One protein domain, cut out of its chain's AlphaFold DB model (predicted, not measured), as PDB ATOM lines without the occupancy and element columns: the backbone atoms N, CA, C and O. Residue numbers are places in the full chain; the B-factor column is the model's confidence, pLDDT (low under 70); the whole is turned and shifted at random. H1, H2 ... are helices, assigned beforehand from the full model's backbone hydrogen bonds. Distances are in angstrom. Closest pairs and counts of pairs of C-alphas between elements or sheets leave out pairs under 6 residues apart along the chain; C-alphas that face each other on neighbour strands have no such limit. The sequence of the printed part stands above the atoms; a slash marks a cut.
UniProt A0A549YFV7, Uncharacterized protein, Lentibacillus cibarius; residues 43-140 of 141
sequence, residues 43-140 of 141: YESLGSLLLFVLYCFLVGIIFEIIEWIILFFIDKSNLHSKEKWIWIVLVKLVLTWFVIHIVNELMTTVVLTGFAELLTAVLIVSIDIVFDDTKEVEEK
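What this domain is: This is residues 43 to 140 of the 141 residues of an uncharacterized protein of Lentibacillus cibarius (UniProt A0A549YFV7). A long helical hairpin, H1 and H2, with a third helix, H3, packed slantwise on H2 and running out past it, so that residues 130 to 140 stick out. H2 packs with both other helices, while H1 and H3 spread apart from each other. The printed part has 98 residues with three named helices in the order H1, H2, H3 and no named strand; the class is all helix. It is only just loose, close to compact, with a radius of gyration of the C-alphas of 15.3 A, and elongated, spanning 47 by 25 by 22 A.

How they stand to each other: H1, residues 46 to 75, has a kink of 40 degrees near residue 62. H1 and H2, residues 81 to 106, form a helical hairpin with a tight link. They touch, with C-alphas of Gly 60 and Val 99 closest at 6.0 A, and run opposite ways at a shallow tilt of 34 degrees, only just short of steep. A short link leads to H3, residues 114 to 138. Residues 89 to 101 of H2 touch residues 114 to 125 of H3; the closest C-alphas, of Trp 97 and Ala 121, are 4.9 A apart. These two helices run opposite ways at a steep tilt of 46 degrees. H1 and H3 are apart. Every O i to N i+4 pair is within hydrogen-bond range in H2; the counts are 25 of 26 in H1 and 16 of 21 in H3.

Where its parts are: H1 begins at C-alpha 46 (110.855, 138.472, 186.934) and is 40.3 A long from first to last C-alpha. H2 begins at C-alpha 81 (79.900, 120.887, 163.229) and is 37.7 A long. H3 is 37.2 A long and ends at C-alpha 138 (86.487, 140.107, 158.934).

The domain as a whole: The C-alphas of Ser 45 and Asn 78 are the two farthest apart, at 48.5 A. Residues 130 to 140, of which 130 to 138 belong to H3, stand free. The printed part has no cut, and neither link is long. The mean pLDDT of the printed part is 80.1; residue 44, residues 108 to 111 and residues 133 to 140 are under 70.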
ATOM      1  N   TYR A  43     108.339 131.717 191.313       70.38
ATOM      2  CA  TYR A  43     109.395 132.027 190.356       70.38
ATOM      3  C   TYR A  43     110.516 132.770 191.082       70.38
ATOM      4  O   TYR A  43     110.251 133.623 191.926       70.38
ATOM      5  N   GLU A  44     111.773 132.450 190.770       68.25
ATOM      6  CA  GLU A  44     112.924 133.070 191.447       68.25
ATOM      7  C   GLU A  44     113.069 134.565 191.129       68.25
ATOM      8  O   GLU A  44     113.544 135.345 191.953       68.25
ATOM      9  N   SER A  45     112.675 134.981 189.922       78.25
ATOM     10  CA  SER A  45     112.802 136.360 189.455       78.25
ATOM     11  C   SER A  45     111.860 136.653 188.291       78.25
ATOM     12  O   SER A  45     111.494 135.765 187.520       78.25
ATOM     13  N   LEU A  46     111.540 137.938 188.114       72.38
ATOM     14  CA  LEU A  46     110.855 138.472 186.934       72.38
ATOM     15  C   LEU A  46     111.580 138.107 185.624       72.38
ATOM     16  O   LEU A  46     110.936 137.871 184.605       72.38
ATOM     17  N   GLY A  47     112.915 138.015 185.654       77.81
ATOM     18  CA  GLY A  47     113.712 137.592 184.498       77.81
ATOM     19  C   GLY A  47     113.478 136.128 184.111       77.81
ATOM     20  O   GLY A  47     113.399 135.815 182.926       77.81
ATOM     21  N   SER A  48     113.292 135.245 185.093       79.38
ATOM     22  CA  SER A  48     113.010 133.821 184.867       79.38
ATOM     23  C   SER A  48     111.634 133.618 184.234       79.38
ATOM     24  O   SER A  48     111.471 132.772 183.362       79.38
ATOM     25  N   LEU A  49     110.660 134.449 184.616       78.31
ATOM     26  CA  LEU A  49     109.320 134.449 184.029       78.31
ATOM     27  C   LEU A  49     109.351 134.908 182.563       78.31
ATOM     28  O   LEU A  49     108.713 134.300 181.709       78.31
ATOM     29  N   LEU A  50     110.151 135.930 182.245       80.25
ATOM     30  CA  LEU A  50     110.348 136.371 180.862       80.25
ATOM     31  C   LEU A  50     111.019 135.285 180.003       80.25
ATOM     32  O   LEU A  50     110.596 135.036 178.875       80.25
ATOM     33  N   LEU A  51     112.041 134.615 180.545       82.38
ATOM     34  CA  LEU A  51     112.693 133.482 179.884       82.38
ATOM     35  C   LEU A  51     111.723 132.317 179.678       82.38
ATOM     36  O   LEU A  51     111.715 131.729 178.604       82.38
ATOM     37  N   PHE A  52     110.867 132.021 180.653       83.00
ATOM     38  CA  PHE A  52     109.830 131.002 180.517       83.00
ATOM     39  C   PHE A  52     108.898 131.295 179.335       83.00
ATOM     40  O   PHE A  52     108.717 130.439 178.473       83.00
ATOM     41  N   VAL A  53     108.380 132.524 179.225       83.12
ATOM     42  CA  VAL A  53     107.538 132.937 178.086       83.12
ATOM     43  C   VAL A  53     108.295 132.814 176.760       83.12
ATOM     44  O   VAL A  53     107.737 132.331 175.779       83.12
ATOM     45  N   LEU A  54     109.574 133.199 176.726       85.62
ATOM     46  CA  LEU A  54     110.406 133.089 175.525       85.62
ATOM     47  C   LEU A  54     110.596 131.631 175.079       85.62
ATOM     48  O   LEU A  54     110.531 131.338 173.886       85.62
ATOM     49  N   TYR A  55     110.805 130.709 176.019       86.44
ATOM     50  CA  TYR A  55     110.917 129.282 175.711       86.44
ATOM     51  C   TYR A  55     109.571 128.665 175.326       86.44
ATOM     52  O   TYR A  55     109.530 127.882 174.380       86.44
ATOM     53  N   CYS A  56     108.471 129.065 175.973       86.25
ATOM     54  CA  CYS A  56     107.115 128.728 175.532       86.25
ATOM     55  C   CYS A  56     106.860 129.181 174.100       86.25
ATOM     56  O   CYS A  56     106.265 128.430 173.341       86.25
ATOM     57  N   PHE A  57     107.356 130.350 173.697       85.56
ATOM     58  CA  PHE A  57     107.256 130.800 172.312       85.56
ATOM     59  C   PHE A  57     108.099 129.932 171.363       85.56
ATOM     60  O   PHE A  57     107.598 129.482 170.337       85.56
ATOM     61  N   LEU A  58     109.355 129.624 171.716       88.75
ATOM     62  CA  LEU A  58     110.229 128.767 170.898       88.75
ATOM     63  C   LEU A  58     109.656 127.359 170.687       88.75
ATOM     64  O   LEU A  58     109.649 126.853 169.567       88.75
ATOM     65  N   VAL A  59     109.208 126.719 171.768       89.56
ATOM     66  CA  VAL A  59     108.598 125.383 171.718       89.56
ATOM     67  C   VAL A  59     107.217 125.469 171.072       89.56
ATOM     68  O   VAL A  59     106.881 124.626 170.243       89.56
ATOM     69  N   GLY A  60     106.459 126.522 171.374       87.31
ATOM     70  CA  GLY A  60     105.149 126.817 170.805       87.31
ATOM     71  C   GLY A  60     105.162 126.834 169.283       87.31
ATOM     72  O   GLY A  60     104.357 126.131 168.692       87.31
ATOM     73  N   ILE A  61     106.137 127.489 168.642       88.06
ATOM     74  CA  ILE A  61     106.269 127.504 167.169       88.06
ATOM     75  C   ILE A  61     106.311 126.085 166.577       88.06
ATOM     76  O   ILE A  61     105.721 125.814 165.533       88.06
ATOM     77  N   ILE A  62     107.013 125.153 167.229       88.88
ATOM     78  CA  ILE A  62     107.099 123.762 166.759       88.88
ATOM     79  C   ILE A  62     105.735 123.078 166.898       88.88
ATOM     80  O   ILE A  62     105.307 122.347 166.004       88.88
ATOM     81  N   PHE A  63     105.049 123.326 168.012       89.06
ATOM     82  CA  PHE A  63     103.740 122.751 168.303       89.06
ATOM     83  C   PHE A  63     102.611 123.364 167.474       89.06
ATOM     84  O   PHE A  63     101.705 122.628 167.112       89.06
ATOM     85  N   GLU A  64     102.692 124.634 167.086       87.75
ATOM     86  CA  GLU A  64     101.749 125.276 166.161       87.75
ATOM     87  C   GLU A  64     101.743 124.572 164.797       87.75
ATOM     88  O   GLU A  64     100.687 124.340 164.209       87.75
ATOM     89  N   ILE A  65     102.911 124.149 164.298       88.25
ATOM     90  CA  ILE A  65     102.997 123.374 163.048       88.25
ATOM     91  C   ILE A  65     102.273 122.030 163.206       88.25
ATOM     92  O   ILE A  65     101.550 121.594 162.308       88.25
ATOM     93  N   ILE A  66     102.459 121.369 164.352       89.50
ATOM     94  CA  ILE A  66     101.801 120.096 164.670       89.50
ATOM     95  C   ILE A  66     100.287 120.301 164.798       89.50
ATOM     96  O   ILE A  66      99.511 119.518 164.248       89.50
ATOM     97  N   GLU A  67      99.870 121.367 165.476       87.31
ATOM     98  CA  GLU A  67      98.476 121.761 165.635       87.31
ATOM     99  C   GLU A  67      97.813 121.938 164.276       87.31
ATOM    100  O   GLU A  67      96.793 121.306 164.009       87.31
ATOM    101  N   TRP A  68      98.424 122.710 163.381       86.25
ATOM    102  CA  TRP A  68      97.866 122.970 162.061       86.25
ATOM    103  C   TRP A  68      97.645 121.684 161.254       86.25
ATOM    104  O   TRP A  68      96.605 121.516 160.612       86.25
ATOM    105  N   ILE A  69      98.574 120.725 161.344       87.94
ATOM    106  CA  ILE A  69      98.433 119.408 160.709       87.94
ATOM    107  C   ILE A  69      97.242 118.640 161.298       87.94
ATOM    108  O   ILE A  69      96.451 118.058 160.552       87.94
ATOM    109  N   ILE A  70      97.092 118.628 162.624       87.12
ATOM    110  CA  ILE A  70      95.995 117.918 163.298       87.12
ATOM    111  C   ILE A  70      94.649 118.570 162.963       87.12
ATOM    112  O   ILE A  70      93.694 117.868 162.619       87.12
ATOM    113  N   LEU A  71      94.584 119.901 162.993       85.44
ATOM    114  CA  LEU A  71      93.393 120.667 162.636       85.44
ATOM    115  C   LEU A  71      92.975 120.414 161.188       85.44
ATOM    116  O   LEU A  71      91.791 120.220 160.933       85.44
ATOM    117  N   PHE A  72      93.922 120.304 160.253       84.38
ATOM    118  CA  PHE A  72      93.624 119.948 158.864       84.38
ATOM    119  C   PHE A  72      92.964 118.564 158.729       84.38
ATOM    120  O   PHE A  72      92.051 118.373 157.921       84.38
ATOM    121  N   PHE A  73      93.390 117.582 159.528       84.25
ATOM    122  CA  PHE A  73      92.760 116.257 159.553       84.25
ATOM    123  C   PHE A  73      91.362 116.284 160.176       84.25
ATOM    124  O   PHE A  73      90.454 115.620 159.671       84.25
ATOM    125  N   ILE A  74      91.176 117.063 161.245       82.06
ATOM    126  CA  ILE A  74      89.865 117.286 161.865       82.06
ATOM    127  C   ILE A  74      88.938 118.027 160.897       82.06
ATOM    128  O   ILE A  74      87.741 117.749 160.862       82.06
ATOM    129  N   ASP A  75      89.484 118.917 160.067       79.50
ATOM    130  CA  ASP A  75      88.710 119.656 159.084       79.50
ATOM    131  C   ASP A  75      88.079 118.748 158.027       79.50
ATOM    132  O   ASP A  75      86.871 118.820 157.795       79.50
ATOM    133  N   LYS A  76      88.886 117.825 157.489       80.44
ATOM    134  CA  LYS A  76      88.473 116.793 156.526       80.44
ATOM    135  C   LYS A  76      87.622 115.669 157.112       80.44
ATOM    136  O   LYS A  76      87.127 114.827 156.361       80.44
ATOM    137  N   SER A  77      87.492 115.605 158.430       78.38
ATOM    138  CA  SER A  77      86.703 114.583 159.101       78.38
ATOM    139  C   SER A  77      85.202 114.817 158.898       78.38
ATOM    140  O   SER A  77      84.720 115.946 158.924       78.38
ATOM    141  N   ASN A  78      84.437 113.734 158.748       73.31
ATOM    142  CA  ASN A  78      82.986 113.766 158.514       73.31
ATOM    143  C   ASN A  78      82.181 113.963 159.822       73.31
ATOM    144  O   ASN A  78      81.120 113.370 160.012       73.31
ATOM    145  N   LEU A  79      82.729 114.736 160.765       74.31
ATOM    146  CA  LEU A  79      82.130 115.000 162.075       74.31
ATOM    147  C   LEU A  79      81.085 116.111 161.998       74.31
ATOM    148  O   LEU A  79      81.162 117.027 161.179       74.31
ATOM    149  N   HIS A  80      80.112 116.059 162.904       76.88
ATOM    150  CA  HIS A  80      79.103 117.102 163.007       76.88
ATOM    151  C   HIS A  80      79.743 118.413 163.501       76.88
ATOM    152  O   HIS A  80      80.619 118.393 164.366       76.88
ATOM    153  N   SER A  81      79.286 119.563 162.991       74.94
ATOM    154  CA  SER A  81      79.900 120.887 163.229       74.94
ATOM    155  C   SER A  81      80.151 121.206 164.718       74.94
ATOM    156  O   SER A  81      81.190 121.758 165.068       74.94
ATOM    157  N   LYS A  82      79.256 120.765 165.615       78.31
ATOM    158  CA  LYS A  82      79.400 120.950 167.071       78.31
ATOM    159  C   LYS A  82      80.492 120.077 167.693       78.31
ATOM    160  O   LYS A  82      81.228 120.534 168.557       78.31
ATOM    161  N   GLU A  83      80.592 118.825 167.261       80.50
ATOM    162  CA  GLU A  83      81.597 117.884 167.767       80.50
ATOM    163  C   GLU A  83      82.989 118.275 167.272       80.50
ATOM    164  O   GLU A  83      83.953 118.230 168.030       80.50
ATOM    165  N   LYS A  84      83.074 118.738 166.022       82.44
ATOM    166  CA  LYS A  84      84.301 119.254 165.413       82.44
ATOM    167  C   LYS A  84      84.892 120.415 166.215       82.44
ATOM    168  O   LYS A  84      86.079 120.386 166.516       82.44
ATOM    169  N   TRP A  85      84.069 121.383 166.625       80.94
ATOM    170  CA  TRP A  85      84.530 122.514 167.439       80.94
ATOM    171  C   TRP A  85      85.070 122.073 168.808       80.94
ATOM    172  O   TRP A  85      86.154 122.498 169.202       80.94
ATOM    173  N   ILE A  86      84.387 121.142 169.491       85.88
ATOM    174  CA  ILE A  86      84.896 120.552 170.742       85.88
ATOM    175  C   ILE A  86      86.268 119.900 170.530       85.88
ATOM    176  O   ILE A  86      87.167 120.103 171.344       85.88
ATOM    177  N   TRP A  87      86.449 119.142 169.446       84.81
ATOM    178  CA  TRP A  87      87.725 118.485 169.154       84.81
ATOM    179  C   TRP A  87      88.849 119.480 168.874       84.81
ATOM    180  O   TRP A  87      89.955 119.281 169.365       84.81
ATOM    181  N   ILE A  88      88.563 120.556 168.140       85.38
ATOM    182  CA  ILE A  88      89.524 121.632 167.864       85.38
ATOM    183  C   ILE A  88      89.999 122.267 169.175       85.38
ATOM    184  O   ILE A  88      91.200 122.317 169.432       85.38
ATOM    185  N   VAL A  89      89.065 122.675 170.040       87.12
ATOM    186  CA  VAL A  89      89.387 123.290 171.338       87.12
ATOM    187  C   VAL A  89      90.176 122.331 172.229       87.12
ATOM    188  O   VAL A  89      91.143 122.734 172.873       87.12
ATOM    189  N   LEU A  90      89.802 121.049 172.255       89.19
ATOM    190  CA  LEU A  90      90.476 120.042 173.073       89.19
ATOM    191  C   LEU A  90      91.911 119.801 172.589       89.19
ATOM    192  O   LEU A  90      92.826 119.747 173.406       89.19
ATOM    193  N   VAL A  91      92.129 119.715 171.273       88.81
ATOM    194  CA  VAL A  91      93.474 119.589 170.694       88.81
ATOM    195  C   VAL A  91      94.323 120.818 171.006       88.81
ATOM    196  O   VAL A  91      95.431 120.648 171.515       88.81
ATOM    197  N   LYS A  92      93.795 122.031 170.789       89.56
ATOM    198  CA  LYS A  92      94.468 123.292 171.147       89.56
ATOM    199  C   LYS A  92      94.892 123.301 172.617       89.56
ATOM    200  O   LYS A  92      96.038 123.612 172.940       89.56
ATOM    201  N   LEU A  93      93.996 122.881 173.514       90.81
ATOM    202  CA  LEU A  93      94.262 122.799 174.950       90.81
ATOM    203  C   LEU A  93      95.364 121.798 175.293       90.81
ATOM    204  O   LEU A  93      96.275 122.132 176.049       90.81
ATOM    205  N   VAL A  94      95.298 120.586 174.742       91.69
ATOM    206  CA  VAL A  94      96.284 119.537 175.027       91.69
ATOM    207  C   VAL A  94      97.659 119.926 174.498       91.69
ATOM    208  O   VAL A  94      98.636 119.771 175.224       91.69
ATOM    209  N   LEU A  95      97.750 120.467 173.279       90.50
ATOM    210  CA  LEU A  95      99.025 120.902 172.703       90.50
ATOM    211  C   LEU A  95      99.617 122.078 173.480       90.50
ATOM    212  O   LEU A  95     100.787 122.021 173.851       90.50
ATOM    213  N   THR A  96      98.809 123.089 173.811       90.44
ATOM    214  CA  THR A  96      99.253 124.240 174.616       90.44
ATOM    215  C   THR A  96      99.734 123.801 175.999       90.44
ATOM    216  O   THR A  96     100.788 124.238 176.462       90.44
ATOM    217  N   TRP A  97      99.006 122.899 176.661       91.62
ATOM    218  CA  TRP A  97      99.443 122.333 177.936       91.62
ATOM    219  C   TRP A  97     100.757 121.559 177.795       91.62
ATOM    220  O   TRP A  97     101.645 121.722 178.626       91.62
ATOM    221  N   PHE A  98     100.924 120.784 176.722       90.12
ATOM    222  CA  PHE A  98     102.147 120.024 176.473       90.12
ATOM    223  C   PHE A  98     103.362 120.934 176.243       90.12
ATOM    224  O   PHE A  98     104.433 120.660 176.777       90.12
ATOM    225  N   VAL A  99     103.194 122.048 175.519       89.94
ATOM    226  CA  VAL A  99     104.235 123.080 175.356       89.94
ATOM    227  C   VAL A  99     104.675 123.615 176.717       89.94
ATOM    228  O   VAL A  99     105.867 123.629 177.015       89.94
ATOM    229  N   ILE A 100     103.716 124.017 177.556       88.56
ATOM    230  CA  ILE A 100     103.984 124.550 178.898       88.56
ATOM    231  C   ILE A 100     104.687 123.502 179.761       88.56
ATOM    232  O   ILE A 100     105.660 123.830 180.435       88.56
ATOM    233  N   HIS A 101     104.227 122.253 179.714       89.12
ATOM    234  CA  HIS A 101     104.791 121.151 180.484       89.12
ATOM    235  C   HIS A 101     106.240 120.846 180.081       89.12
ATOM    236  O   HIS A 101     107.116 120.778 180.939       89.12
ATOM    237  N   ILE A 102     106.524 120.756 178.775       88.31
ATOM    238  CA  ILE A 102     107.893 120.582 178.266       88.31
ATOM    239  C   ILE A 102     108.781 121.732 178.739       88.31
ATOM    240  O   ILE A 102     109.892 121.505 179.208       88.31
ATOM    241  N   VAL A 103     108.319 122.976 178.608       87.19
ATOM    242  CA  VAL A 103     109.122 124.142 178.991       87.19
ATOM    243  C   VAL A 103     109.359 124.182 180.497       87.19
ATOM    244  O   VAL A 103     110.465 124.524 180.910       87.19
ATOM    245  N   ASN A 104     108.371 123.793 181.306       85.00
ATOM    246  CA  ASN A 104     108.513 123.674 182.755       85.00
ATOM    247  C   ASN A 104     109.529 122.588 183.145       85.00
ATOM    248  O   ASN A 104     110.349 122.828 184.021       85.00
ATOM    249  N   GLU A 105     109.559 121.435 182.468       84.56
ATOM    250  CA  GLU A 105     110.611 120.430 182.703       84.56
ATOM    251  C   GLU A 105     111.999 120.885 182.228       84.56
ATOM    252  O   GLU A 105     113.009 120.573 182.859       84.56
ATOM    253  N   LEU A 106     112.075 121.628 181.119       83.38
ATOM    254  CA  LEU A 106     113.341 122.144 180.587       83.38
ATOM    255  C   LEU A 106     113.927 123.275 181.446       83.38
ATOM    256  O   LEU A 106     115.143 123.476 181.452       83.38
ATOM    257  N   MET A 107     113.082 124.025 182.155       76.50
ATOM    258  CA  MET A 107     113.462 125.153 183.002       76.50
ATOM    259  C   MET A 107     113.483 124.757 184.478       76.50
ATOM    260  O   MET A 107     112.451 124.653 185.120       76.50
ATOM    261  N   THR A 108     114.664 124.680 185.090       69.44
ATOM    262  CA  THR A 108     114.768 124.455 186.547       69.44
ATOM    263  C   THR A 108     114.485 125.704 187.390       69.44
ATOM    264  O   THR A 108     114.377 125.614 188.609       69.44
ATOM    265  N   THR A 109     114.384 126.880 186.762       65.62
ATOM    266  CA  THR A 109     114.293 128.192 187.434       65.62
ATOM    267  C   THR A 109     112.854 128.642 187.725       65.62
ATOM    268  O   THR A 109     112.634 129.574 188.502       65.62
ATOM    269  N   VAL A 110     111.859 128.019 187.092       67.12
ATOM    270  CA  VAL A 110     110.438 128.296 187.328       67.12
ATOM    271  C   VAL A 110     109.776 126.968 187.639       67.12
ATOM    272  O   VAL A 110     109.780 126.080 186.803       67.12
ATOM    273  N   VAL A 111     109.234 126.828 188.847       67.25
ATOM    274  CA  VAL A 111     108.572 125.592 189.265       67.25
ATOM    275  C   VAL A 111     107.070 125.831 189.207       67.25
ATOM    276  O   VAL A 111     106.462 126.311 190.166       67.25
ATOM    277  N   LEU A 112     106.453 125.515 188.067       70.44
ATOM    278  CA  LEU A 112     104.999 125.427 188.003       70.44
ATOM    279  C   LEU A 112     104.550 124.079 188.564       70.44
ATOM    280  O   LEU A 112     105.043 123.019 188.190       70.44
ATOM    281  N   THR A 113     103.566 124.120 189.459       76.31
ATOM    282  CA  THR A 113     102.810 122.914 189.820       76.31
ATOM    283  C   THR A 113     101.943 122.511 188.626       76.31
ATOM    284  O   THR A 113     101.401 123.392 187.962       76.31
ATOM    285  N   GLY A 114     101.719 121.215 188.379       74.12
ATOM    286  CA  GLY A 114     100.907 120.758 187.234       74.12
ATOM    287  C   GLY A 114      99.501 121.384 187.150       74.12
ATOM    288  O   GLY A 114      98.968 121.593 186.064       74.12
ATOM    289  N   PHE A 115      98.915 121.783 188.286       77.38
ATOM    290  CA  PHE A 115      97.661 122.548 188.315       77.38
ATOM    291  C   PHE A 115      97.797 123.956 187.704       77.38
ATOM    292  O   PHE A 115      96.908 124.413 186.987       77.38
ATOM    293  N   ALA A 116      98.918 124.633 187.957       81.50
ATOM    294  CA  ALA A 116      99.220 125.943 187.394       81.50
ATOM    295  C   ALA A 116      99.516 125.872 185.891       81.50
ATOM    296  O   ALA A 116      99.109 126.766 185.149       81.50
ATOM    297  N   GLU A 117     100.171 124.800 185.434       85.12
ATOM    298  CA  GLU A 117     100.376 124.543 184.004       85.12
ATOM    299  C   GLU A 117      99.034 124.437 183.272       85.12
ATOM    300  O   GLU A 117      98.816 125.120 182.272       85.12
ATOM    301  N   LEU A 118      98.111 123.632 183.810       85.38
ATOM    302  CA  LEU A 118      96.783 123.433 183.234       85.38
ATOM    303  C   LEU A 118      95.982 124.744 183.192       85.38
ATOM    304  O   LEU A 118      95.410 125.085 182.162       85.38
ATOM    305  N   LEU A 119      95.966 125.507 184.290       86.62
ATOM    306  CA  LEU A 119      95.293 126.812 184.355       86.62
ATOM    307  C   LEU A 119      95.851 127.805 183.336       86.62
ATOM    308  O   LEU A 119      95.091 128.539 182.706       86.62
ATOM    309  N   THR A 120      97.171 127.812 183.163       85.56
ATOM    310  CA  THR A 120      97.835 128.676 182.184       85.56
ATOM    311  C   THR A 120      97.482 128.261 180.760       85.56
ATOM    312  O   THR A 120      97.149 129.124 179.951       85.56
ATOM    313  N   ALA A 121      97.452 126.958 180.466       88.69
ATOM    314  CA  ALA A 121      97.010 126.447 179.172       88.69
ATOM    315  C   ALA A 121      95.562 126.856 178.863       88.69
ATOM    316  O   ALA A 121      95.275 127.349 177.775       88.69
ATOM    317  N   VAL A 122      94.660 126.718 179.843       88.06
ATOM    318  CA  VAL A 122      93.254 127.127 179.708       88.06
ATOM    319  C   VAL A 122      93.144 128.624 179.436       88.06
ATOM    320  O   VAL A 122      92.372 129.018 178.564       88.06
ATOM    321  N   LEU A 123      93.905 129.462 180.145       88.12
ATOM    322  CA  LEU A 123      93.897 130.907 179.922       88.12
ATOM    323  C   LEU A 123      94.379 131.259 178.508       88.12
ATOM    324  O   LEU A 123      93.712 132.031 177.826       88.12
ATOM    325  N   ILE A 124      95.489 130.670 178.056       87.62
ATOM    326  CA  ILE A 124      96.043 130.926 176.717       87.62
ATOM    327  C   ILE A 124      95.054 130.507 175.629       87.62
ATOM    328  O   ILE A 124      94.775 131.298 174.737       87.62
ATOM    329  N   VAL A 125      94.456 129.318 175.738       88.88
ATOM    330  CA  VAL A 125      93.457 128.853 174.763       88.88
ATOM    331  C   VAL A 125      92.175 129.679 174.823       88.88
ATOM    332  O   VAL A 125      91.566 129.931 173.791       88.88
ATOM    333  N   SER A 126      91.771 130.158 176.001       86.69
ATOM    334  CA  SER A 126      90.610 131.052 176.116       86.69
ATOM    335  C   SER A 126      90.853 132.378 175.395       86.69
ATOM    336  O   SER A 126      89.957 132.874 174.719       86.69
ATOM    337  N   ILE A 127      92.059 132.938 175.525       86.31
ATOM    338  CA  ILE A 127      92.477 134.122 174.768       86.31
ATOM    339  C   ILE A 127      92.449 133.793 173.276       86.31
ATOM    340  O   ILE A 127      91.802 134.506 172.519       86.31
ATOM    341  N   ASP A 128      93.080 132.693 172.868       85.25
ATOM    342  CA  ASP A 128      93.157 132.299 171.462       85.25
ATOM    343  C   ASP A 128      91.769 132.148 170.820       85.25
ATOM    344  O   ASP A 128      91.527 132.728 169.771       85.25
ATOM    345  N   ILE A 129      90.814 131.495 171.492       84.69
ATOM    346  CA  ILE A 129      89.427 131.353 171.011       84.69
ATOM    347  C   ILE A 129      88.753 132.716 170.823       84.69
ATOM    348  O   ILE A 129      88.144 132.959 169.786       84.69
ATOM    349  N   VAL A 130      88.871 133.619 171.803       85.75
ATOM    350  CA  VAL A 130      88.257 134.956 171.721       85.75
ATOM    351  C   VAL A 130      88.837 135.763 170.552       85.75
ATOM    352  O   VAL A 130      88.115 136.511 169.890       85.75
ATOM    353  N   PHE A 131      90.133 135.609 170.277       79.19
ATOM    354  CA  PHE A 131      90.793 136.279 169.159       79.19
ATOM    355  C   PHE A 131      90.535 135.598 167.805       79.19
ATOM    356  O   PHE A 131      90.438 136.306 166.804       79.19
ATOM    357  N   ASP A 132      90.392 134.273 167.741       72.06
ATOM    358  CA  ASP A 132      90.063 133.546 166.504       72.06
ATOM    359  C   ASP A 132      88.618 133.798 166.056       72.06
ATOM    360  O   ASP A 132      88.394 134.049 164.873       72.06
ATOM    361  N   ASP A 133      87.659 133.856 166.987       59.72
ATOM    362  CA  ASP A 133      86.257 134.206 166.685       59.72
ATOM    363  C   ASP A 133      86.137 135.600 166.038       59.72
ATOM    364  O   ASP A 133      85.201 135.876 165.289       59.72
ATOM    365  N   THR A 134      87.103 136.490 166.293       55.19
ATOM    366  CA  THR A 134      87.142 137.826 165.682       55.19
ATOM    367  C   THR A 134      87.589 137.777 164.212       55.19
ATOM    368  O   THR A 134      87.143 138.598 163.413       55.19
ATOM    369  N   LYS A 135      88.413 136.796 163.813       49.06
ATOM    370  CA  LYS A 135      88.930 136.674 162.436       49.06
ATOM    371  C   LYS A 135      87.891 136.136 161.449       49.06
ATOM    372  O   LYS A 135      87.908 136.531 160.289       49.06
ATOM    373  N   GLU A 136      86.953 135.294 161.896       46.81
ATOM    374  CA  GLU A 136      85.867 134.792 161.032       46.81
ATOM    375  C   GLU A 136      84.852 135.882 160.628       46.81
ATOM    376  O   GLU A 136      84.102 135.709 159.664       46.81
ATOM    377  N   VAL A 137      84.816 137.011 161.349       45.34
ATOM    378  CA  VAL A 137      83.919 138.141 161.054       45.34
ATOM    379  C   VAL A 137      84.506 139.057 159.974       45.34
ATOM    380  O   VAL A 137      83.753 139.548 159.139       45.34
ATOM    381  N   GLU A 138      85.829 139.235 159.923       40.44
ATOM    382  CA  GLU A 138      86.487 140.107 158.934       40.44
ATOM    383  C   GLU A 138      86.614 139.475 157.534       40.44
ATOM    384  O   GLU A 138      86.719 140.198 156.549       40.44
ATOM    385  N   GLU A 139      86.561 138.144 157.395       36.50
ATOM    386  CA  GLU A 139      86.655 137.471 156.082       36.50
ATOM    387  C   GLU A 139      85.331 137.495 155.280       36.50
ATOM    388  O   GLU A 139      85.259 136.996 154.154       36.50
ATOM    389  N   LYS A 140      84.258 138.070 155.841       37.94
ATOM    390  CA  LYS A 140      82.929 138.151 155.204       37.94
ATOM    391  C   LYS A 140      82.493 139.549 154.755       37.94
ATOM    392  O   LYS A 140      81.413 139.629 154.163       37.94
TER     393      LYS A 140